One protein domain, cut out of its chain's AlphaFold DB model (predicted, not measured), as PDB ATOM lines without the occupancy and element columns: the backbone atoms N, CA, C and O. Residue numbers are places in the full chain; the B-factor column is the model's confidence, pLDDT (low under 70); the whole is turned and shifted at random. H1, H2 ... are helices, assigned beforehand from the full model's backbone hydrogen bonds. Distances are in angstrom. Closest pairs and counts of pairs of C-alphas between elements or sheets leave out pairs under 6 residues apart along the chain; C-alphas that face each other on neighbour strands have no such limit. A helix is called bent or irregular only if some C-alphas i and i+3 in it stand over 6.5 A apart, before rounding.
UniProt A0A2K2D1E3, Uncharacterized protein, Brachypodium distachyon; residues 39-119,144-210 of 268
ATOM      1  N   ALA A  39     -21.704 -33.112  52.693       68.44
ATOM      2  CA  ALA A  39     -21.782 -31.854  53.433       68.44
ATOM      3  C   ALA A  39     -21.596 -30.635  52.512       68.44
ATOM      4  O   ALA A  39     -22.403 -29.708  52.553       68.44
ATOM      5  N   LEU A  40     -20.611 -30.673  51.608       70.56
ATOM      6  CA  LEU A  40     -20.401 -29.644  50.583       70.56
ATOM      7  C   LEU A  40     -21.620 -29.481  49.669       70.56
ATOM      8  O   LEU A  40     -22.033 -28.357  49.398       70.56
ATOM      9  N   ARG A  41     -22.244 -30.583  49.237       70.25
ATOM     10  CA  ARG A  41     -23.472 -30.544  48.421       70.25
ATOM     11  C   ARG A  41     -24.656 -29.934  49.172       70.25
ATOM     12  O   ARG A  41     -25.439 -29.200  48.575       70.25
ATOM     13  N   LEU A  42     -24.790 -30.210  50.468       67.69
ATOM     14  CA  LEU A  42     -25.838 -29.623  51.308       67.69
ATOM     15  C   LEU A  42     -25.625 -28.119  51.509       67.69
ATOM     16  O   LEU A  42     -26.577 -27.352  51.360       67.69
ATOM     17  N   VAL A  43     -24.389 -27.692  51.780       72.44
ATOM     18  CA  VAL A  43     -24.041 -26.268  51.898       72.44
ATOM     19  C   VAL A  43     -24.260 -25.559  50.564       72.44
ATOM     20  O   VAL A  43     -24.949 -24.546  50.532       72.44
ATOM     21  N   ALA A  44     -23.790 -26.122  49.449       68.31
ATOM     22  CA  ALA A  44     -24.018 -25.564  48.116       68.31
ATOM     23  C   ALA A  44     -25.517 -25.450  47.783       68.31
ATOM     24  O   ALA A  44     -25.959 -24.434  47.253       68.31
ATOM     25  N   SER A  45     -26.328 -26.450  48.150       66.75
ATOM     26  CA  SER A  45     -27.787 -26.410  47.980       66.75
ATOM     27  C   SER A  45     -28.455 -25.337  48.852       66.75
ATOM     28  O   SER A  45     -29.384 -24.658  48.408       66.75
ATOM     29  N   SER A  46     -27.970 -25.152  50.082       72.19
ATOM     30  CA  SER A  46     -28.437 -24.103  50.992       72.19
ATOM     31  C   SER A  46     -28.089 -22.708  50.469       72.19
ATOM     32  O   SER A  46     -28.978 -21.861  50.375       72.19
ATOM     33  N   VAL A  47     -26.841 -22.501  50.035       73.50
ATOM     34  CA  VAL A  47     -26.363 -21.254  49.423       73.50
ATOM     35  C   VAL A  47     -27.149 -20.944  48.151       73.50
ATOM     36  O   VAL A  47     -27.624 -19.824  47.995       73.50
ATOM     37  N   ALA A  48     -27.394 -21.933  47.290       68.56
ATOM     38  CA  ALA A  48     -28.236 -21.763  46.105       68.56
ATOM     39  C   ALA A  48     -29.670 -21.334  46.466       68.56
ATOM     40  O   ALA A  48     -30.257 -20.484  45.800       68.56
ATOM     41  N   GLY A  49     -30.232 -21.881  47.548       65.94
ATOM     42  CA  GLY A  49     -31.520 -21.442  48.081       65.94
ATOM     43  C   GLY A  49     -31.496 -19.999  48.585       65.94
ATOM     44  O   GLY A  49     -32.397 -19.233  48.260       65.94
ATOM     45  N   ALA A  50     -30.472 -19.622  49.350       72.38
ATOM     46  CA  ALA A  50     -30.308 -18.263  49.860       72.38
ATOM     47  C   ALA A  50     -30.140 -17.245  48.723       72.38
ATOM     48  O   ALA A  50     -30.807 -16.216  48.733       72.38
ATOM     49  N   LEU A  51     -29.333 -17.566  47.707       70.88
ATOM     50  CA  LEU A  51     -29.158 -16.748  46.505       70.88
ATOM     51  C   LEU A  51     -30.468 -16.572  45.733       70.88
ATOM     52  O   LEU A  51     -30.749 -15.477  45.259       70.88
ATOM     53  N   PHE A  52     -31.298 -17.613  45.655       69.88
ATOM     54  CA  PHE A  52     -32.614 -17.516  45.028       69.88
ATOM     55  C   PHE A  52     -33.548 -16.557  45.784       69.88
ATOM     56  O   PHE A  52     -34.193 -15.709  45.173       69.88
ATOM     57  N   TYR A  53     -33.601 -16.648  47.117       70.56
ATOM     58  CA  TYR A  53     -34.385 -15.709  47.927       70.56
ATOM     59  C   TYR A  53     -33.830 -14.287  47.871       70.56
ATOM     60  O   TYR A  53     -34.606 -13.336  47.829       70.56
ATOM     61  N   LEU A  54     -32.505 -14.139  47.832       74.00
ATOM     62  CA  LEU A  54     -31.844 -12.850  47.678       74.00
ATOM     63  C   LEU A  54     -32.185 -12.220  46.325       74.00
ATOM     64  O   LEU A  54     -32.561 -11.055  46.272       74.00
ATOM     65  N   TRP A  55     -32.130 -12.994  45.242       72.81
ATOM     66  CA  TRP A  55     -32.542 -12.554  43.909       72.81
ATOM     67  C   TRP A  55     -34.013 -12.125  43.885       72.81
ATOM     68  O   TRP A  55     -34.351 -11.076  43.339       72.81
ATOM     69  N   LEU A  56     -34.885 -12.879  44.554       68.06
ATOM     70  CA  LEU A  56     -36.295 -12.525  44.674       68.06
ATOM     71  C   LEU A  56     -36.507 -11.235  45.482       68.06
ATOM     72  O   LEU A  56     -37.365 -10.426  45.136       68.06
ATOM     73  N   ALA A  57     -35.715 -11.015  46.533       73.31
ATOM     74  CA  ALA A  57     -35.721  -9.765  47.287       73.31
ATOM     75  C   ALA A  57     -35.223  -8.586  46.432       73.31
ATOM     76  O   ALA A  57     -35.812  -7.509  46.469       73.31
ATOM     77  N   MET A  58     -34.196  -8.798  45.605       71.50
ATOM     78  CA  MET A  58     -33.695  -7.788  44.666       71.50
ATOM     79  C   MET A  58     -34.737  -7.426  43.598       71.50
ATOM     80  O   MET A  58     -34.930  -6.244  43.329       71.50
ATOM     81  N   MET A  59     -35.467  -8.409  43.054       70.00
ATOM     82  CA  MET A  59     -36.625  -8.179  42.172       70.00
ATOM     83  C   MET A  59     -37.672  -7.279  42.841       70.00
ATOM     84  O   MET A  59     -38.185  -6.348  42.228       70.00
ATOM     85  N   TRP A  60     -37.956  -7.524  44.120       71.56
ATOM     86  CA  TRP A  60     -38.887  -6.715  44.907       71.56
ATOM     87  C   TRP A  60     -38.436  -5.267  45.078       71.56
ATOM     88  O   TRP A  60     -39.221  -4.343  44.864       71.56
ATOM     89  N   VAL A  61     -37.173  -5.067  45.453       74.12
ATOM     90  CA  VAL A  61     -36.587  -3.731  45.609       74.12
ATOM     91  C   VAL A  61     -36.580  -2.993  44.269       74.12
ATOM     92  O   VAL A  61     -36.940  -1.817  44.226       74.12
ATOM     93  N   ALA A  62     -36.270  -3.686  43.171       69.06
ATOM     94  CA  ALA A  62     -36.346  -3.130  41.823       69.06
ATOM     95  C   ALA A  62     -37.778  -2.675  41.479       69.06
ATOM     96  O   ALA A  62     -37.974  -1.526  41.076       69.06
ATOM     97  N   SER A  63     -38.798  -3.500  41.736       67.94
ATOM     98  CA  SER A  63     -40.208  -3.124  41.543       67.94
ATOM     99  C   SER A  63     -40.639  -1.924  42.390       67.94
ATOM    100  O   SER A  63     -41.301  -1.018  41.884       67.94
ATOM    101  N   ALA A  64     -40.242  -1.870  43.663       71.50
ATOM    102  CA  ALA A  64     -40.543  -0.732  44.531       71.50
ATOM    103  C   ALA A  64     -39.855   0.553  44.038       71.50
ATOM    104  O   ALA A  64     -40.484   1.609  43.960       71.50
ATOM    105  N   SER A  65     -38.586   0.455  43.630       70.19
ATOM    106  CA  SER A  65     -37.831   1.584  43.077       70.19
ATOM    107  C   SER A  65     -38.441   2.115  41.777       70.19
ATOM    108  O   SER A  65     -38.483   3.324  41.560       70.19
ATOM    109  N   ALA A  66     -39.014   1.236  40.953       68.25
ATOM    110  CA  ALA A  66     -39.732   1.615  39.746       68.25
ATOM    111  C   ALA A  66     -41.002   2.430  40.036       68.25
ATOM    112  O   ALA A  66     -41.261   3.422  39.355       68.25
ATOM    113  N   VAL A  67     -41.781   2.058  41.057       69.44
ATOM    114  CA  VAL A  67     -42.958   2.838  41.484       69.44
ATOM    115  C   VAL A  67     -42.535   4.222  41.975       69.44
ATOM    116  O   VAL A  67     -43.124   5.225  41.572       69.44
ATOM    117  N   ILE A  68     -41.467   4.288  42.776       73.00
ATOM    118  CA  ILE A  68     -40.893   5.557  43.243       73.00
ATOM    119  C   ILE A  68     -40.437   6.410  42.055       73.00
ATOM    120  O   ILE A  68     -40.675   7.613  42.055       73.00
ATOM    121  N   MET A  69     -39.855   5.810  41.012       70.06
ATOM    122  CA  MET A  69     -39.483   6.526  39.791       70.06
ATOM    123  C   MET A  69     -40.707   7.119  39.078       70.06
ATOM    124  O   MET A  69     -40.669   8.283  38.680       70.06
ATOM    125  N   VAL A  70     -41.796   6.358  38.921       69.81
ATOM    126  CA  VAL A  70     -43.027   6.851  38.272       69.81
ATOM    127  C   VAL A  70     -43.615   8.030  39.046       69.81
ATOM    128  O   VAL A  70     -43.995   9.028  38.437       69.81
ATOM    129  N   ILE A  71     -43.639   7.946  40.377       75.81
ATOM    130  CA  ILE A  71     -44.092   9.039  41.247       75.81
ATOM    131  C   ILE A  71     -43.134  10.232  41.137       75.81
ATOM    132  O   ILE A  71     -43.576  11.359  40.933       75.81
ATOM    133  N   GLY A  72     -41.825   9.988  41.181       69.19
ATOM    134  CA  GLY A  72     -40.791  11.010  41.050       69.19
ATOM    135  C   GLY A  72     -40.909  11.797  39.745       69.19
ATOM    136  O   GLY A  72     -40.856  13.019  39.772       69.19
ATOM    137  N   ARG A  73     -41.188  11.131  38.617       68.88
ATOM    138  CA  ARG A  73     -41.449  11.804  37.329       68.88
ATOM    139  C   ARG A  73     -42.663  12.733  37.351       68.88
ATOM    140  O   ARG A  73     -42.708  13.669  36.569       68.88
ATOM    141  N   ARG A  74     -43.668  12.454  38.184       74.44
ATOM    142  CA  ARG A  74     -44.892  13.272  38.279       74.44
ATOM    143  C   ARG A  74     -44.725  14.471  39.205       74.44
ATOM    144  O   ARG A  74     -45.460  15.440  39.060       74.44
ATOM    145  N   VAL A  75     -43.814  14.372  40.170       80.31
ATOM    146  CA  VAL A  75     -43.641  15.364  41.240       80.31
ATOM    147  C   VAL A  75     -42.443  16.278  40.982       80.31
ATOM    148  O   VAL A  75     -42.466  17.435  41.394       80.31
ATOM    149  N   LEU A  76     -41.395  15.790  40.309       76.44
ATOM    150  CA  LEU A  76     -40.189  16.571  40.047       76.44
ATOM    151  C   LEU A  76     -40.231  17.254  38.668       76.44
ATOM    152  O   LEU A  76     -40.666  16.636  37.697       76.44
ATOM    153  N   PRO A  77     -39.719  18.495  38.563       74.19
ATOM    154  CA  PRO A  77     -39.608  19.200  37.292       74.19
ATOM    155  C   PRO A  77     -38.640  18.493  36.329       74.19
ATOM    156  O   PRO A  77     -37.605  17.947  36.739       74.19
ATOM    157  N   GLU A  78     -38.984  18.520  35.040       70.81
ATOM    158  CA  GLU A  78     -38.181  17.952  33.954       70.81
ATOM    159  C   GLU A  78     -36.772  18.576  33.953       70.81
ATOM    160  O   GLU A  78     -36.618  19.794  33.916       70.81
ATOM    161  N   GLY A  79     -35.728  17.741  34.043       67.75
ATOM    162  CA  GLY A  79     -34.325  18.188  34.089       67.75
ATOM    163  C   GLY A  79     -33.676  18.210  35.478       67.75
ATOM    164  O   GLY A  79     -32.493  18.521  35.593       67.75
ATOM    165  N   SER A  80     -34.403  17.834  36.534       69.75
ATOM    166  CA  SER A  80     -33.822  17.672  37.870       69.75
ATOM    167  C   SER A  80     -32.707  16.601  37.896       69.75
ATOM    168  O   SER A  80     -32.937  15.471  37.452       69.75
ATOM    169  N   PRO A  81     -31.526  16.881  38.488       69.50
ATOM    170  CA  PRO A  81     -30.460  15.886  38.651       69.50
ATOM    171  C   PRO A  81     -30.897  14.714  39.540       69.50
ATOM    172  O   PRO A  81     -30.446  13.585  39.354       69.50
ATOM    173  N   VAL A  82     -31.843  14.951  40.455       68.06
ATOM    174  CA  VAL A  82     -32.449  13.909  41.293       68.06
ATOM    175  C   VAL A  82     -33.245  12.930  40.432       68.06
ATOM    176  O   VAL A  82     -33.190  11.729  40.675       68.06
ATOM    177  N   LEU A  83     -33.925  13.411  39.386       63.97
ATOM    178  CA  LEU A  83     -34.674  12.562  38.460       63.97
ATOM    179  C   LEU A  83     -33.744  11.647  37.646       63.97
ATOM    180  O   LEU A  83     -34.088  10.493  37.407       63.97
ATOM    181  N   LEU A  84     -32.558  12.138  37.266       64.00
ATOM    182  CA  LEU A  84     -31.546  11.363  36.538       64.00
ATOM    183  C   LEU A  84     -30.963  10.231  37.403       64.00
ATOM    184  O   LEU A  84     -30.864   9.091  36.950       64.00
ATOM    185  N   VAL A  85     -30.628  10.526  38.664       65.69
ATOM    186  CA  VAL A  85     -30.155   9.523  39.638       65.69
ATOM    187  C   VAL A  85     -31.247   8.492  39.940       65.69
ATOM    188  O   VAL A  85     -30.983   7.291  40.012       65.69
ATOM    189  N   LEU A  86     -32.499   8.944  40.040       66.38
ATOM    190  CA  LEU A  86     -33.662   8.077  40.235       66.38
ATOM    191  C   LEU A  86     -33.936   7.167  39.028       66.38
ATOM    192  O   LEU A  86     -34.646   6.177  39.163       66.38
ATOM    193  N   TYR A  87     -33.382   7.485  37.858       65.00
ATOM    194  CA  TYR A  87     -33.524   6.711  36.627       65.00
ATOM    195  C   TYR A  87     -32.426   5.656  36.467       65.00
ATOM    196  O   TYR A  87     -32.692   4.542  36.013       65.00
ATOM    197  N   THR A  88     -31.191   5.997  36.840       66.56
ATOM    198  CA  THR A  88     -30.017   5.125  36.705       66.56
ATOM    199  C   THR A  88     -30.009   4.009  37.743       66.56
ATOM    200  O   THR A  88     -29.764   2.857  37.395       66.56
ATOM    201  N   PHE A  89     -30.352   4.308  38.998       68.94
ATOM    202  CA  PHE A  89     -30.393   3.312  40.073       68.94
ATOM    203  C   PHE A  89     -31.300   2.095  39.770       68.94
ATOM    204  O   PHE A  89     -30.798   0.967  39.796       68.94
ATOM    205  N   PRO A  90     -32.592   2.260  39.411       67.56
ATOM    206  CA  PRO A  90     -33.453   1.130  39.073       67.56
ATOM    207  C   PRO A  90     -32.958   0.383  37.835       67.56
ATOM    208  O   PRO A  90     -32.983  -0.843  37.832       67.56
ATOM    209  N   LEU A  91     -32.435   1.078  36.819       66.44
ATOM    210  CA  LEU A  91     -31.869   0.432  35.633       66.44
ATOM    211  C   LEU A  91     -30.713  -0.511  35.983       66.44
ATOM    212  O   LEU A  91     -30.748  -1.669  35.583       66.44
ATOM    213  N   TYR A  92     -29.736  -0.068  36.781       70.75
ATOM    214  CA  TYR A  92     -28.630  -0.936  37.197       70.75
ATOM    215  C   TYR A  92     -29.110  -2.129  38.024       70.75
ATOM    216  O   TYR A  92     -28.642  -3.248  37.814       70.75
ATOM    217  N   THR A  93     -30.070  -1.921  38.932       68.81
ATOM    218  CA  THR A  93     -30.626  -3.027  39.728       68.81
ATOM    219  C   THR A  93     -31.392  -4.034  38.870       68.81
ATOM    220  O   THR A  93     -31.229  -5.235  39.067       68.81
ATOM    221  N   ILE A  94     -32.155  -3.579  37.873       69.31
ATOM    222  CA  ILE A  94     -32.904  -4.435  36.943       69.31
ATOM    223  C   ILE A  94     -31.946  -5.190  36.018       69.31
ATOM    224  O   ILE A  94     -32.091  -6.399  35.853       69.31
ATOM    225  N   SER A  95     -30.915  -4.528  35.489       70.94
ATOM    226  CA  SER A  95     -29.871  -5.172  34.685       70.94
ATOM    227  C   SER A  95     -29.108  -6.234  35.479       70.94
ATOM    228  O   SER A  95     -28.873  -7.331  34.975       70.94
ATOM    229  N   LEU A  96     -28.770  -5.958  36.743       70.94
ATOM    230  CA  LEU A  96     -28.141  -6.935  37.635       70.94
ATOM    231  C   LEU A  96     -29.066  -8.136  37.889       70.94
ATOM    232  O   LEU A  96     -28.630  -9.284  37.827       70.94
ATOM    233  N   VAL A  97     -30.354  -7.888  38.136       70.19
ATOM    234  CA  VAL A  97     -31.373  -8.934  38.308       70.19
ATOM    235  C   VAL A  97     -31.517  -9.785  37.044       70.19
ATOM    236  O   VAL A  97     -31.620 -11.008  37.156       70.19
ATOM    237  N   PHE A  98     -31.470  -9.174  35.859       70.50
ATOM    238  CA  PHE A  98     -31.504  -9.871  34.574       70.50
ATOM    239  C   PHE A  98     -30.273 -10.764  34.378       70.50
ATOM    240  O   PHE A  98     -30.422 -11.937  34.052       70.50
ATOM    241  N   LEU A  99     -29.072 -10.252  34.662       76.25
ATOM    242  CA  LEU A  99     -27.815 -11.015  34.619       76.25
ATOM    243  C   LEU A  99     -27.800 -12.193  35.601       76.25
ATOM    244  O   LEU A  99     -27.276 -13.263  35.293       76.25
ATOM    245  N   LEU A 100     -28.396 -12.012  36.778       71.06
ATOM    246  CA  LEU A 100     -28.492 -13.054  37.802       71.06
ATOM    247  C   LEU A 100     -29.631 -14.050  37.543       71.06
ATOM    248  O   LEU A 100     -29.583 -15.167  38.057       71.06
ATOM    249  N   SER A 101     -30.628 -13.686  36.732       71.69
ATOM    250  CA  SER A 101     -31.780 -14.526  36.385       71.69
ATOM    251  C   SER A 101     -31.400 -15.893  35.789       71.69
ATOM    252  O   SER A 101     -31.835 -16.904  36.343       71.69
ATOM    253  N   PRO A 102     -30.551 -16.010  34.742       70.06
ATOM    254  CA  PRO A 102     -30.189 -17.315  34.184       70.06
ATOM    255  C   PRO A 102     -29.445 -18.192  35.196       70.06
ATOM    256  O   PRO A 102     -29.684 -19.396  35.261       70.06
ATOM    257  N   VAL A 103     -28.599 -17.591  36.039       74.25
ATOM    258  CA  VAL A 103     -27.893 -18.304  37.113       74.25
ATOM    259  C   VAL A 103     -28.890 -18.810  38.156       74.25
ATOM    260  O   VAL A 103     -28.832 -19.974  38.546       74.25
ATOM    261  N   ALA A 104     -29.850 -17.979  38.567       69.25
ATOM    262  CA  ALA A 104     -30.899 -18.360  39.506       69.25
ATOM    263  C   ALA A 104     -31.800 -19.477  38.947       69.25
ATOM    264  O   ALA A 104     -32.084 -20.447  39.655       69.25
ATOM    265  N   ILE A 105     -32.191 -19.392  37.670       71.00
ATOM    266  CA  ILE A 105     -32.970 -20.420  36.965       71.00
ATOM    267  C   ILE A 105     -32.180 -21.730  36.891       71.00
ATOM    268  O   ILE A 105     -32.720 -22.787  37.214       71.00
ATOM    269  N   MET A 106     -30.895 -21.675  36.533       70.94
ATOM    270  CA  MET A 106     -30.032 -22.855  36.439       70.94
ATOM    271  C   MET A 106     -29.825 -23.524  37.805       70.94
ATOM    272  O   MET A 106     -29.948 -24.744  37.923       70.94
ATOM    273  N   LEU A 107     -29.572 -22.741  38.858       68.94
ATOM    274  CA  LEU A 107     -29.448 -23.247  40.228       68.94
ATOM    275  C   LEU A 107     -30.755 -23.881  40.721       68.94
ATOM    276  O   LEU A 107     -30.734 -24.914  41.396       68.94
ATOM    277  N   PHE A 108     -31.899 -23.297  40.363       65.56
ATOM    278  CA  PHE A 108     -33.206 -23.850  40.694       65.56
ATOM    279  C   PHE A 108     -33.488 -25.154  39.931       65.56
ATOM    280  O   PHE A 108     -33.904 -26.143  40.539       65.56
ATOM    281  N   ALA A 109     -33.183 -25.201  38.633       65.25
ATOM    282  CA  ALA A 109     -33.282 -26.407  37.815       65.25
ATOM    283  C   ALA A 109     -32.415 -27.544  38.374       65.25
ATOM    284  O   ALA A 109     -32.900 -28.663  38.552       65.25
ATOM    285  N   LEU A 110     -31.173 -27.237  38.761       68.31
ATOM    286  CA  LEU A 110     -30.264 -28.181  39.409       68.31
ATOM    287  C   LEU A 110     -30.825 -28.691  40.748       68.31
ATOM    288  O   LEU A 110     -30.759 -29.885  41.053       68.31
ATOM    289  N   ARG A 111     -31.443 -27.816  41.548       65.69
ATOM    290  CA  ARG A 111     -32.097 -28.209  42.806       65.69
ATOM    291  C   ARG A 111     -33.280 -29.154  42.568       65.69
ATOM    292  O   ARG A 111     -33.416 -30.155  43.270       65.69
ATOM    293  N   CYS A 112     -34.122 -28.868  41.582       62.16
ATOM    294  CA  CYS A 112     -35.241 -29.739  41.229       62.16
ATOM    295  C   CYS A 112     -34.768 -31.089  40.684       62.16
ATOM    296  O   CYS A 112     -35.346 -32.120  41.029       62.16
ATOM    297  N   TRP A 113     -33.695 -31.095  39.892       63.75
ATOM    298  CA  TRP A 113     -33.108 -32.320  39.359       63.75
ATOM    299  C   TRP A 113     -32.550 -33.218  40.470       63.75
ATOM    300  O   TRP A 113     -32.875 -34.405  40.525       63.75
ATOM    301  N   THR A 114     -31.809 -32.652  41.427       59.12
ATOM    302  CA  THR A 114     -31.265 -33.421  42.563       59.12
ATOM    303  C   THR A 114     -32.349 -33.966  43.500       59.12
ATOM    304  O   THR A 114     -32.215 -35.081  44.005       59.12
ATOM    305  N   MET A 115     -33.452 -33.235  43.705       52.31
ATOM    306  CA  MET A 115     -34.611 -33.743  44.453       52.31
ATOM    307  C   MET A 115     -35.366 -34.851  43.708       52.31
ATOM    308  O   MET A 115     -35.828 -35.794  44.343       52.31
ATOM    309  N   GLY A 116     -35.481 -34.763  42.378       50.44
ATOM    310  CA  GLY A 116     -36.089 -35.812  41.553       50.44
ATOM    311  C   GLY A 116     -35.256 -37.094  41.510       50.44
ATOM    312  O   GLY A 116     -35.816 -38.182  41.572       50.44
ATOM    313  N   SER A 117     -33.925 -36.970  41.498       44.69
ATOM    314  CA  SER A 117     -33.013 -38.121  41.486       44.69
ATOM    315  C   SER A 117     -33.142 -38.984  42.743       44.69
ATOM    316  O   SER A 117     -33.069 -40.202  42.661       44.69
ATOM    317  N   LYS A 118     -33.402 -38.372  43.905       42.19
ATOM    318  CA  LYS A 118     -33.508 -39.087  45.188       42.19
ATOM    319  C   LYS A 118     -34.799 -39.901  45.345       42.19
ATOM    320  O   LYS A 118     -34.885 -40.725  46.244       42.19
ATOM    321  N   SER A 119     -35.799 -39.647  44.498       39.38
ATOM    322  CA  SER A 119     -37.091 -40.342  44.510       39.38
ATOM    323  C   SER A 119     -37.080 -41.652  43.722       39.38
ATOM    324  O   SER A 119     -38.002 -42.442  43.899       39.38
ATOM    325  N   GLY A 144     -39.723 -34.067  29.859       49.44
ATOM    326  CA  GLY A 144     -41.145 -33.710  29.844       49.44
ATOM    327  C   GLY A 144     -41.767 -33.628  31.242       49.44
ATOM    328  O   GLY A 144     -42.492 -32.680  31.540       49.44
ATOM    329  N   VAL A 145     -41.441 -34.565  32.140       54.34
ATOM    330  CA  VAL A 145     -41.914 -34.553  33.539       54.34
ATOM    331  C   VAL A 145     -41.268 -33.424  34.347       54.34
ATOM    332  O   VAL A 145     -41.941 -32.791  35.163       54.34
ATOM    333  N   ILE A 146     -39.988 -33.127  34.103       55.28
ATOM    334  CA  ILE A 146     -39.271 -32.008  34.728       55.28
ATOM    335  C   ILE A 146     -39.861 -30.678  34.264       55.28
ATOM    336  O   ILE A 146     -40.169 -29.842  35.107       55.28
ATOM    337  N   ILE A 147     -40.098 -30.505  32.961       54.44
ATOM    338  CA  ILE A 147     -40.758 -29.325  32.395       54.44
ATOM    339  C   ILE A 147     -42.159 -29.187  32.986       54.44
ATOM    340  O   ILE A 147     -42.518 -28.098  33.407       54.44
ATOM    341  N   ARG A 148     -42.927 -30.273  33.126       51.34
ATOM    342  CA  ARG A 148     -44.263 -30.229  33.742       51.34
ATOM    343  C   ARG A 148     -44.222 -29.827  35.216       51.34
ATOM    344  O   ARG A 148     -45.059 -29.038  35.641       51.34
ATOM    345  N   LYS A 149     -43.246 -30.323  35.987       56.78
ATOM    346  CA  LYS A 149     -43.017 -29.914  37.387       56.78
ATOM    347  C   LYS A 149     -42.546 -28.465  37.495       56.78
ATOM    348  O   LYS A 149     -42.980 -27.758  38.397       56.78
ATOM    349  N   MET A 150     -41.695 -28.026  36.570       54.50
ATOM    350  CA  MET A 150     -41.246 -26.640  36.460       54.50
ATOM    351  C   MET A 150     -42.429 -25.720  36.132       54.50
ATOM    352  O   MET A 150     -42.622 -24.716  36.802       54.50
ATOM    353  N   LEU A 151     -43.279 -26.109  35.179       55.00
ATOM    354  CA  LEU A 151     -44.487 -25.377  34.789       55.00
ATOM    355  C   LEU A 151     -45.557 -25.374  35.894       55.00
ATOM    356  O   LEU A 151     -46.305 -24.408  36.027       55.00
ATOM    357  N   GLN A 152     -45.637 -26.443  36.694       59.31
ATOM    358  CA  GLN A 152     -46.518 -26.515  37.865       59.31
ATOM    359  C   GLN A 152     -46.061 -25.601  39.004       59.31
ATOM    360  O   GLN A 152     -46.884 -25.203  39.835       59.31
ATOM    361  N   ASP A 153     -44.774 -25.254  39.061       66.25
ATOM    362  CA  ASP A 153     -44.311 -24.262  40.012       66.25
ATOM    363  C   ASP A 153     -44.694 -22.866  39.515       66.25
ATOM    364  O   ASP A 153     -44.041 -22.264  38.662       66.25
ATOM    365  N   ARG A 154     -45.772 -22.324  40.091       67.12
ATOM    366  CA  ARG A 154     -46.274 -20.978  39.778       67.12
ATOM    367  C   ARG A 154     -45.205 -19.887  39.915       67.12
ATOM    368  O   ARG A 154     -45.337 -18.851  39.275       67.12
ATOM    369  N   ILE A 155     -44.150 -20.115  40.704       67.25
ATOM    370  CA  ILE A 155     -43.015 -19.186  40.790       67.25
ATOM    371  C   ILE A 155     -42.225 -19.163  39.475       67.25
ATOM    372  O   ILE A 155     -41.902 -18.084  38.988       67.25
ATOM    373  N   ILE A 156     -41.957 -20.321  38.863       69.62
ATOM    374  CA  ILE A 156     -41.241 -20.399  37.580       69.62
ATOM    375  C   ILE A 156     -42.090 -19.805  36.467       69.62
ATOM    376  O   ILE A 156     -41.571 -19.061  35.641       69.62
ATOM    377  N   LEU A 157     -43.397 -20.075  36.479       71.00
ATOM    378  CA  LEU A 157     -44.319 -19.453  35.535       71.00
ATOM    379  C   LEU A 157     -44.283 -17.921  35.654       71.00
ATOM    380  O   LEU A 157     -44.193 -17.234  34.642       71.00
ATOM    381  N   GLY A 158     -44.271 -17.387  36.882       73.75
ATOM    382  CA  GLY A 158     -44.108 -15.954  37.132       73.75
ATOM    383  C   GLY A 158     -42.803 -15.393  36.561       73.75
ATOM    384  O   GLY A 158     -42.827 -14.359  35.902       73.75
ATOM    385  N   MET A 159     -41.679 -16.098  36.735       71.44
ATOM    386  CA  MET A 159     -40.390 -15.687  36.159       71.44
ATOM    387  C   MET A 159     -40.381 -15.742  34.628       71.44
ATOM    388  O   MET A 159     -39.873 -14.827  33.985       71.44
ATOM    389  N   LEU A 160     -40.962 -16.790  34.041       73.50
ATOM    390  CA  LEU A 160     -41.030 -16.971  32.592       73.50
ATOM    391  C   LEU A 160     -41.884 -15.884  31.934       73.50
ATOM    392  O   LEU A 160     -41.533 -15.387  30.870       73.50
ATOM    393  N   VAL A 161     -42.981 -15.490  32.588       77.12
ATOM    394  CA  VAL A 161     -43.842 -14.389  32.139       77.12
ATOM    395  C   VAL A 161     -43.159 -13.037  32.338       77.12
ATOM    396  O   VAL A 161     -43.275 -12.180  31.471       77.12
ATOM    397  N   ALA A 162     -42.419 -12.834  33.432       74.56
ATOM    398  CA  ALA A 162     -41.690 -11.589  33.676       74.56
ATOM    399  C   ALA A 162     -40.520 -11.385  32.696       74.56
ATOM    400  O   ALA A 162     -40.195 -10.249  32.352       74.56
ATOM    401  N   PHE A 163     -39.889 -12.463  32.227       76.44
ATOM    402  CA  PHE A 163     -38.727 -12.416  31.337       76.44
ATOM    403  C   PHE A 163     -38.916 -11.548  30.073       76.44
ATOM    404  O   PHE A 163     -38.140 -10.607  29.903       76.44
ATOM    405  N   PRO A 164     -39.935 -11.762  29.213       79.19
ATOM    406  CA  PRO A 164     -40.131 -10.937  28.020       79.19
ATOM    407  C   PRO A 164     -40.378  -9.459  28.347       79.19
ATOM    408  O   PRO A 164     -39.922  -8.592  27.606       79.19
ATOM    409  N   PHE A 165     -41.040  -9.150  29.467       79.25
ATOM    410  CA  PHE A 165     -41.247  -7.765  29.902       79.25
ATOM    411  C   PHE A 165     -39.942  -7.080  30.321       79.25
ATOM    412  O   PHE A 165     -39.742  -5.906  30.011       79.25
ATOM    413  N   ASN A 166     -39.022  -7.813  30.952       75.12
ATOM    414  CA  ASN A 166     -37.682  -7.306  31.249       75.12
ATOM    415  C   ASN A 166     -36.872  -7.078  29.960       75.12
ATOM    416  O   ASN A 166     -36.216  -6.046  29.828       75.12
ATOM    417  N   CYS A 167     -36.972  -7.981  28.977       78.25
ATOM    418  CA  CYS A 167     -36.345  -7.790  27.665       78.25
ATOM    419  C   CYS A 167     -36.884  -6.544  26.945       78.25
ATOM    420  O   CYS A 167     -36.104  -5.763  26.410       78.25
ATOM    421  N   LEU A 168     -38.204  -6.324  26.974       81.69
ATOM    422  CA  LEU A 168     -38.847  -5.116  26.440       81.69
ATOM    423  C   LEU A 168     -38.312  -3.842  27.102       81.69
ATOM    424  O   LEU A 168     -38.073  -2.845  26.424       81.69
ATOM    425  N   MET A 169     -38.094  -3.887  28.417       77.50
ATOM    426  CA  MET A 169     -37.562  -2.757  29.169       77.50
ATOM    427  C   MET A 169     -36.118  -2.415  28.769       77.50
ATOM    428  O   MET A 169     -35.818  -1.238  28.566       77.50
ATOM    429  N   LEU A 170     -35.253  -3.426  28.621       77.00
ATOM    430  CA  LEU A 170     -33.854  -3.268  28.193       77.00
ATOM    431  C   LEU A 170     -33.746  -2.793  26.739       77.00
ATOM    432  O   LEU A 170     -33.018  -1.844  26.445       77.00
ATOM    433  N   ALA A 171     -34.538  -3.388  25.844       80.69
ATOM    434  CA  ALA A 171     -34.628  -2.945  24.459       80.69
ATOM    435  C   ALA A 171     -35.100  -1.483  24.376       80.69
ATOM    436  O   ALA A 171     -34.568  -0.705  23.593       80.69
ATOM    437  N   GLY A 172     -36.047  -1.073  25.230       78.69
ATOM    438  CA  GLY A 172     -36.499   0.315  25.319       78.69
ATOM    439  C   GLY A 172     -35.384   1.302  25.688       78.69
ATOM    440  O   GLY A 172     -35.329   2.384  25.104       78.69
ATOM    441  N   SER A 173     -34.473   0.937  26.603       72.94
ATOM    442  CA  SER A 173     -33.301   1.773  26.923       72.94
ATOM    443  C   SER A 173     -32.313   1.873  25.767       72.94
ATOM    444  O   SER A 173     -31.923   2.979  25.413       72.94
ATOM    445  N   GLU A 174     -31.975   0.759  25.117       77.25
ATOM    446  CA  GLU A 174     -31.065   0.788  23.962       77.25
ATOM    447  C   GLU A 174     -31.646   1.618  22.808       77.25
ATOM    448  O   GLU A 174     -30.933   2.357  22.125       77.25
ATOM    449  N   VAL A 175     -32.964   1.544  22.599       78.81
ATOM    450  CA  VAL A 175     -33.666   2.334  21.579       78.81
ATOM    451  C   VAL A 175     -33.622   3.833  21.894       78.81
ATOM    452  O   VAL A 175     -33.498   4.625  20.959       78.81
ATOM    453  N   MET A 176     -33.680   4.228  23.173       72.81
ATOM    454  CA  MET A 176     -33.480   5.624  23.587       72.81
ATOM    455  C   MET A 176     -32.041   6.091  23.368       72.81
ATOM    456  O   MET A 176     -31.841   7.152  22.783       72.81
ATOM    457  N   ASP A 177     -31.053   5.298  23.794       74.25
ATOM    458  CA  ASP A 177     -29.630   5.671  23.749       74.25
ATOM    459  C   ASP A 177     -29.105   5.802  22.311       74.25
ATOM    460  O   ASP A 177     -28.161   6.537  22.033       74.25
ATOM    461  N   THR A 178     -29.750   5.109  21.374       74.69
ATOM    462  CA  THR A 178     -29.441   5.161  19.940       74.69
ATOM    463  C   THR A 178     -30.229   6.231  19.175       74.69
ATOM    464  O   THR A 178     -30.133   6.289  17.945       74.69
ATOM    465  N   SER A 179     -31.030   7.067  19.850       71.81
ATOM    466  CA  SER A 179     -31.775   8.143  19.194       71.81
ATOM    467  C   SER A 179     -30.871   9.354  18.912       71.81
ATOM    468  O   SER A 179     -30.322   9.929  19.851       71.81
ATOM    469  N   PRO A 180     -30.734   9.787  17.643       60.28
ATOM    470  CA  PRO A 180     -29.877  10.916  17.269       60.28
ATOM    471  C   PRO A 180     -30.457  12.283  17.669       60.28
ATOM    472  O   PRO A 180     -29.710  13.251  17.767       60.28
ATOM    473  N   GLU A 181     -31.767  12.373  17.927       74.50
ATOM    474  CA  GLU A 181     -32.447  13.623  18.286       74.50
ATOM    475  C   GLU A 181     -33.351  13.445  19.513       74.50
ATOM    476  O   GLU A 181     -34.106  12.470  19.616       74.50
ATOM    477  N   LYS A 182     -33.289  14.424  20.428       65.94
ATOM    478  CA  LYS A 182     -34.200  14.557  21.575       65.94
ATOM    479  C   LYS A 182     -35.606  14.898  21.071       65.94
ATOM    480  O   LYS A 182     -35.777  15.863  20.335       65.94
ATOM    481  N   GLY A 183     -36.612  14.130  21.474       68.88
ATOM    482  CA  GLY A 183     -38.004  14.246  21.029       68.88
ATOM    483  C   GLY A 183     -38.352  13.420  19.785       68.88
ATOM    484  O   GLY A 183     -39.496  13.458  19.329       68.88
ATOM    485  N   SER A 184     -37.398  12.648  19.260       77.44
ATOM    486  CA  SER A 184     -37.589  11.742  18.125       77.44
ATOM    487  C   SER A 184     -38.709  10.722  18.371       77.44
ATOM    488  O   SER A 184     -38.938  10.256  19.493       77.44
ATOM    489  N   GLN A 185     -39.372  10.291  17.292       80.19
ATOM    490  CA  GLN A 185     -40.323   9.176  17.336       80.19
ATOM    491  C   GLN A 185     -39.686   7.922  17.962       80.19
ATOM    492  O   GLN A 185     -40.351   7.197  18.700       80.19
ATOM    493  N   ARG A 186     -38.386   7.701  17.728       74.62
ATOM    494  CA  ARG A 186     -37.619   6.586  18.293       74.62
ATOM    495  C   ARG A 186     -37.498   6.683  19.813       74.62
ATOM    496  O   ARG A 186     -37.712   5.685  20.492       74.62
ATOM    497  N   GLU A 187     -37.245   7.873  20.353       78.81
ATOM    498  CA  GLU A 187     -37.211   8.104  21.804       78.81
ATOM    499  C   GLU A 187     -38.589   7.863  22.438       78.81
ATOM    500  O   GLU A 187     -38.689   7.189  23.465       78.81
ATOM    501  N   ARG A 188     -39.673   8.320  21.790       80.06
ATOM    502  CA  ARG A 188     -41.045   8.029  22.245       80.06
ATOM    503  C   ARG A 188     -41.347   6.533  22.250       80.06
ATOM    504  O   ARG A 188     -41.918   6.039  23.221       80.06
ATOM    505  N   ILE A 189     -40.953   5.811  21.200       83.44
ATOM    506  CA  ILE A 189     -41.123   4.354  21.113       83.44
ATOM    507  C   ILE A 189     -40.312   3.658  22.213       83.44
ATOM    508  O   ILE A 189     -40.865   2.827  22.931       83.44
ATOM    509  N   GLY A 190     -39.048   4.046  22.416       80.38
ATOM    510  CA  GLY A 190     -38.212   3.538  23.508       80.38
ATOM    511  C   GLY A 190     -38.837   3.782  24.886       80.38
ATOM    512  O   GLY A 190     -38.856   2.882  25.726       80.38
ATOM    513  N   SER A 191     -39.450   4.955  25.099       78.31
ATOM    514  CA  SER A 191     -40.181   5.278  26.336       78.31
ATOM    515  C   SER A 191     -41.393   4.399  26.546       78.31
ATOM    516  O   SER A 191     -41.562   3.853  27.633       78.31
ATOM    517  N   MET A 192     -42.211   4.213  25.512       80.62
ATOM    518  CA  MET A 192     -43.382   3.347  25.602       80.62
ATOM    519  C   MET A 192     -42.984   1.893  25.866       80.62
ATOM    520  O   MET A 192     -43.586   1.254  26.725       80.62
ATOM    521  N   MET A 193     -41.948   1.377  25.194       80.88
ATOM    522  CA  MET A 193     -41.431   0.020  25.430       80.88
ATOM    523  C   MET A 193     -40.935  -0.151  26.866       80.88
ATOM    524  O   MET A 193     -41.251  -1.148  27.518       80.88
ATOM    525  N   LYS A 194     -40.218   0.850  27.384       75.62
ATOM    526  CA  LYS A 194     -39.738   0.864  28.763       75.62
ATOM    527  C   LYS A 194     -40.884   0.883  29.774       75.62
ATOM    528  O   LYS A 194     -40.875   0.088  30.713       75.62
ATOM    529  N   ASP A 195     -41.870   1.755  29.582       77.19
ATOM    530  CA  ASP A 195     -43.018   1.869  30.484       77.19
ATOM    531  C   ASP A 195     -43.901   0.602  30.428       77.19
ATOM    532  O   ASP A 195     -44.373   0.130  31.466       77.19
ATOM    533  N   LEU A 196     -44.057  -0.015  29.251       81.06
ATOM    534  CA  LEU A 196     -44.802  -1.267  29.069       81.06
ATOM    535  C   LEU A 196     -44.086  -2.465  29.713       81.06
ATOM    536  O   LEU A 196     -44.723  -3.273  30.393       81.06
ATOM    537  N   GLY A 197     -42.764  -2.562  29.546       79.81
ATOM    538  CA  GLY A 197     -41.940  -3.572  30.212       79.81
ATOM    539  C   GLY A 197     -41.998  -3.446  31.735       79.81
ATOM    540  O   GLY A 197     -42.127  -4.442  32.449       79.81
ATOM    541  N   LEU A 198     -42.014  -2.212  32.243       76.50
ATOM    542  CA  LEU A 198     -42.157  -1.934  33.668       76.50
ATOM    543  C   LEU A 198     -43.526  -2.362  34.216       76.50
ATOM    544  O   LEU A 198     -43.604  -3.056  35.232       76.50
ATOM    545  N   LEU A 199     -44.607  -1.980  33.529       80.00
ATOM    546  CA  LEU A 199     -45.975  -2.355  33.890       80.00
ATOM    547  C   LEU A 199     -46.163  -3.875  33.888       80.00
ATOM    548  O   LEU A 199     -46.690  -4.424  34.854       80.00
ATOM    549  N   GLY A 200     -45.692  -4.562  32.845       77.38
ATOM    550  CA  GLY A 200     -45.813  -6.016  32.737       77.38
ATOM    551  C   GLY A 200     -44.998  -6.772  33.789       77.38
ATOM    552  O   GLY A 200     -45.479  -7.746  34.377       77.38
ATOM    553  N   THR A 201     -43.798  -6.285  34.112       76.75
ATOM    554  CA  THR A 201     -42.969  -6.864  35.180       76.75
ATOM    555  C   THR A 201     -43.642  -6.701  36.543       76.75
ATOM    556  O   THR A 201     -43.798  -7.675  37.276       76.75
ATOM    557  N   ASN A 202     -44.149  -5.509  36.864       75.94
ATOM    558  CA  ASN A 202     -44.852  -5.289  38.130       75.94
ATOM    559  C   ASN A 202     -46.165  -6.081  38.215       75.94
ATOM    560  O   ASN A 202     -46.452  -6.685  39.247       75.94
ATOM    561  N   ALA A 203     -46.940  -6.147  37.130       80.50
ATOM    562  CA  ALA A 203     -48.171  -6.928  37.088       80.50
ATOM    563  C   ALA A 203     -47.899  -8.426  37.300       80.50
ATOM    564  O   ALA A 203     -48.540  -9.061  38.137       80.50
ATOM    565  N   SER A 204     -46.915  -8.998  36.604       76.62
ATOM    566  CA  SER A 204     -46.567 -10.415  36.766       76.62
ATOM    567  C   SER A 204     -46.108 -10.742  38.192       76.62
ATOM    568  O   SER A 204     -46.540 -11.744  38.766       76.62
ATOM    569  N   ILE A 205     -45.323  -9.869  38.827       74.38
ATOM    570  CA  ILE A 205     -44.909 -10.046  40.225       74.38
ATOM    571  C   ILE A 205     -46.118  -9.996  41.168       74.38
ATOM    572  O   ILE A 205     -46.280 -10.888  42.010       74.38
ATOM    573  N   CYS A 206     -46.984  -8.995  41.015       77.69
ATOM    574  CA  CYS A 206     -48.122  -8.784  41.906       77.69
ATOM    575  C   CYS A 206     -49.206  -9.861  41.772       77.69
ATOM    576  O   CYS A 206     -49.770 -10.286  42.778       77.69
ATOM    577  N   PHE A 207     -49.491 -10.321  40.553       79.56
ATOM    578  CA  PHE A 207     -50.596 -11.248  40.292       79.56
ATOM    579  C   PHE A 207     -50.173 -12.719  40.233       79.56
ATOM    580  O   PHE A 207     -50.996 -13.595  40.496       79.56
ATOM    581  N   ILE A 208     -48.909 -13.022  39.920       76.81
ATOM    582  CA  ILE A 208     -48.438 -14.407  39.764       76.81
ATOM    583  C   ILE A 208     -47.519 -14.786  40.923       76.81
ATOM    584  O   ILE A 208     -47.795 -15.749  41.645       76.81
ATOM    585  N   SER A 209     -46.454 -14.015  41.147       72.19
ATOM    586  CA  SER A 209     -45.408 -14.369  42.114       72.19
ATOM    587  C   SER A 209     -45.872 -14.230  43.564       72.19
ATOM    588  O   SER A 209     -45.656 -15.139  44.367       72.19
ATOM    589  N   LEU A 210     -46.545 -13.129  43.908       73.44
ATOM    590  CA  LEU A 210     -47.051 -12.871  45.260       73.44
ATOM    591  C   LEU A 210     -48.051 -13.926  45.743       73.44
ATOM    592  O   LEU A 210     -47.810 -14.528  46.794       73.44
TER     593      LEU A 210
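What this domain is: This is residues 39 to 119 and 144 to 210 of the 268 residues of an uncharacterized protein of Brachypodium distachyon (UniProt A0A2K2D1E3). Two helical hairpins, long H1 with H2 and shorter H4 with H5, pack loosely on each other as a rod, their turns at the same end; short H3 sits near the other end. The 148 printed residues hold five named helices, H1 to H5 in order, and no named strand: all helix. The whole is loose, radius of gyration of the C-alphas 18.2 A, spanning 59 by 29 by 27 A.

Where its parts are: Find C-alpha 39 at (-21.782, -31.854, 53.433); from there H1, residues 39 to 75, runs 53.4 A. H2, residues 81 to 117, was assigned as one helix by its hydrogen bonds but is bent, C-alphas 99 and 102 being 6.7 A apart: arms H2a, 81 to 99, and H2b, 102 to 117. H3 is residues 144 to 152. H4, residues 154 to 177, likewise assigned as one helix, is bent, C-alphas 161 and 164 being 6.5 A apart: arms H4a, 154 to 161, and H4b, 164 to 177. H5, residues 185 to 210, runs 36.2 A to C-alpha 210 at (-47.051, -12.871, 45.260).

How they stand to each other: Look first at the hairpin of H1 and H2a: they touch, closest C-alphas Ala 62 and Pro 90, 5.8 A. H4b and H5, also a hairpin, touch at a shallow tilt of 25 degrees, opposite ways, closest C-alphas Gly 172 and Gly 190, 4.1 A. H1 and H5 only just touch, with 3 pairs of C-alphas within 8 A, closest Ser 63 and Asn 202, 6.2 A. H3 and H4a only just touch, with 3 pairs, and only at the corner, closest C-alphas Leu 151 and Leu 157, 6.0 A. Every O i to N i+4 pair is within hydrogen-bond range in H1, H2b, H3, H4a and H4b; H2a has 13 of 15, H5 21 of 22.

The domain as a whole: Residues 120 to 143 are not printed; C-alphas 119 and 144 are 16.6 A apart across this cut. Residues 76 to 81 stand free. Sixty residues are under pLDDT 70, among them 107 to 119 and 144 to 156.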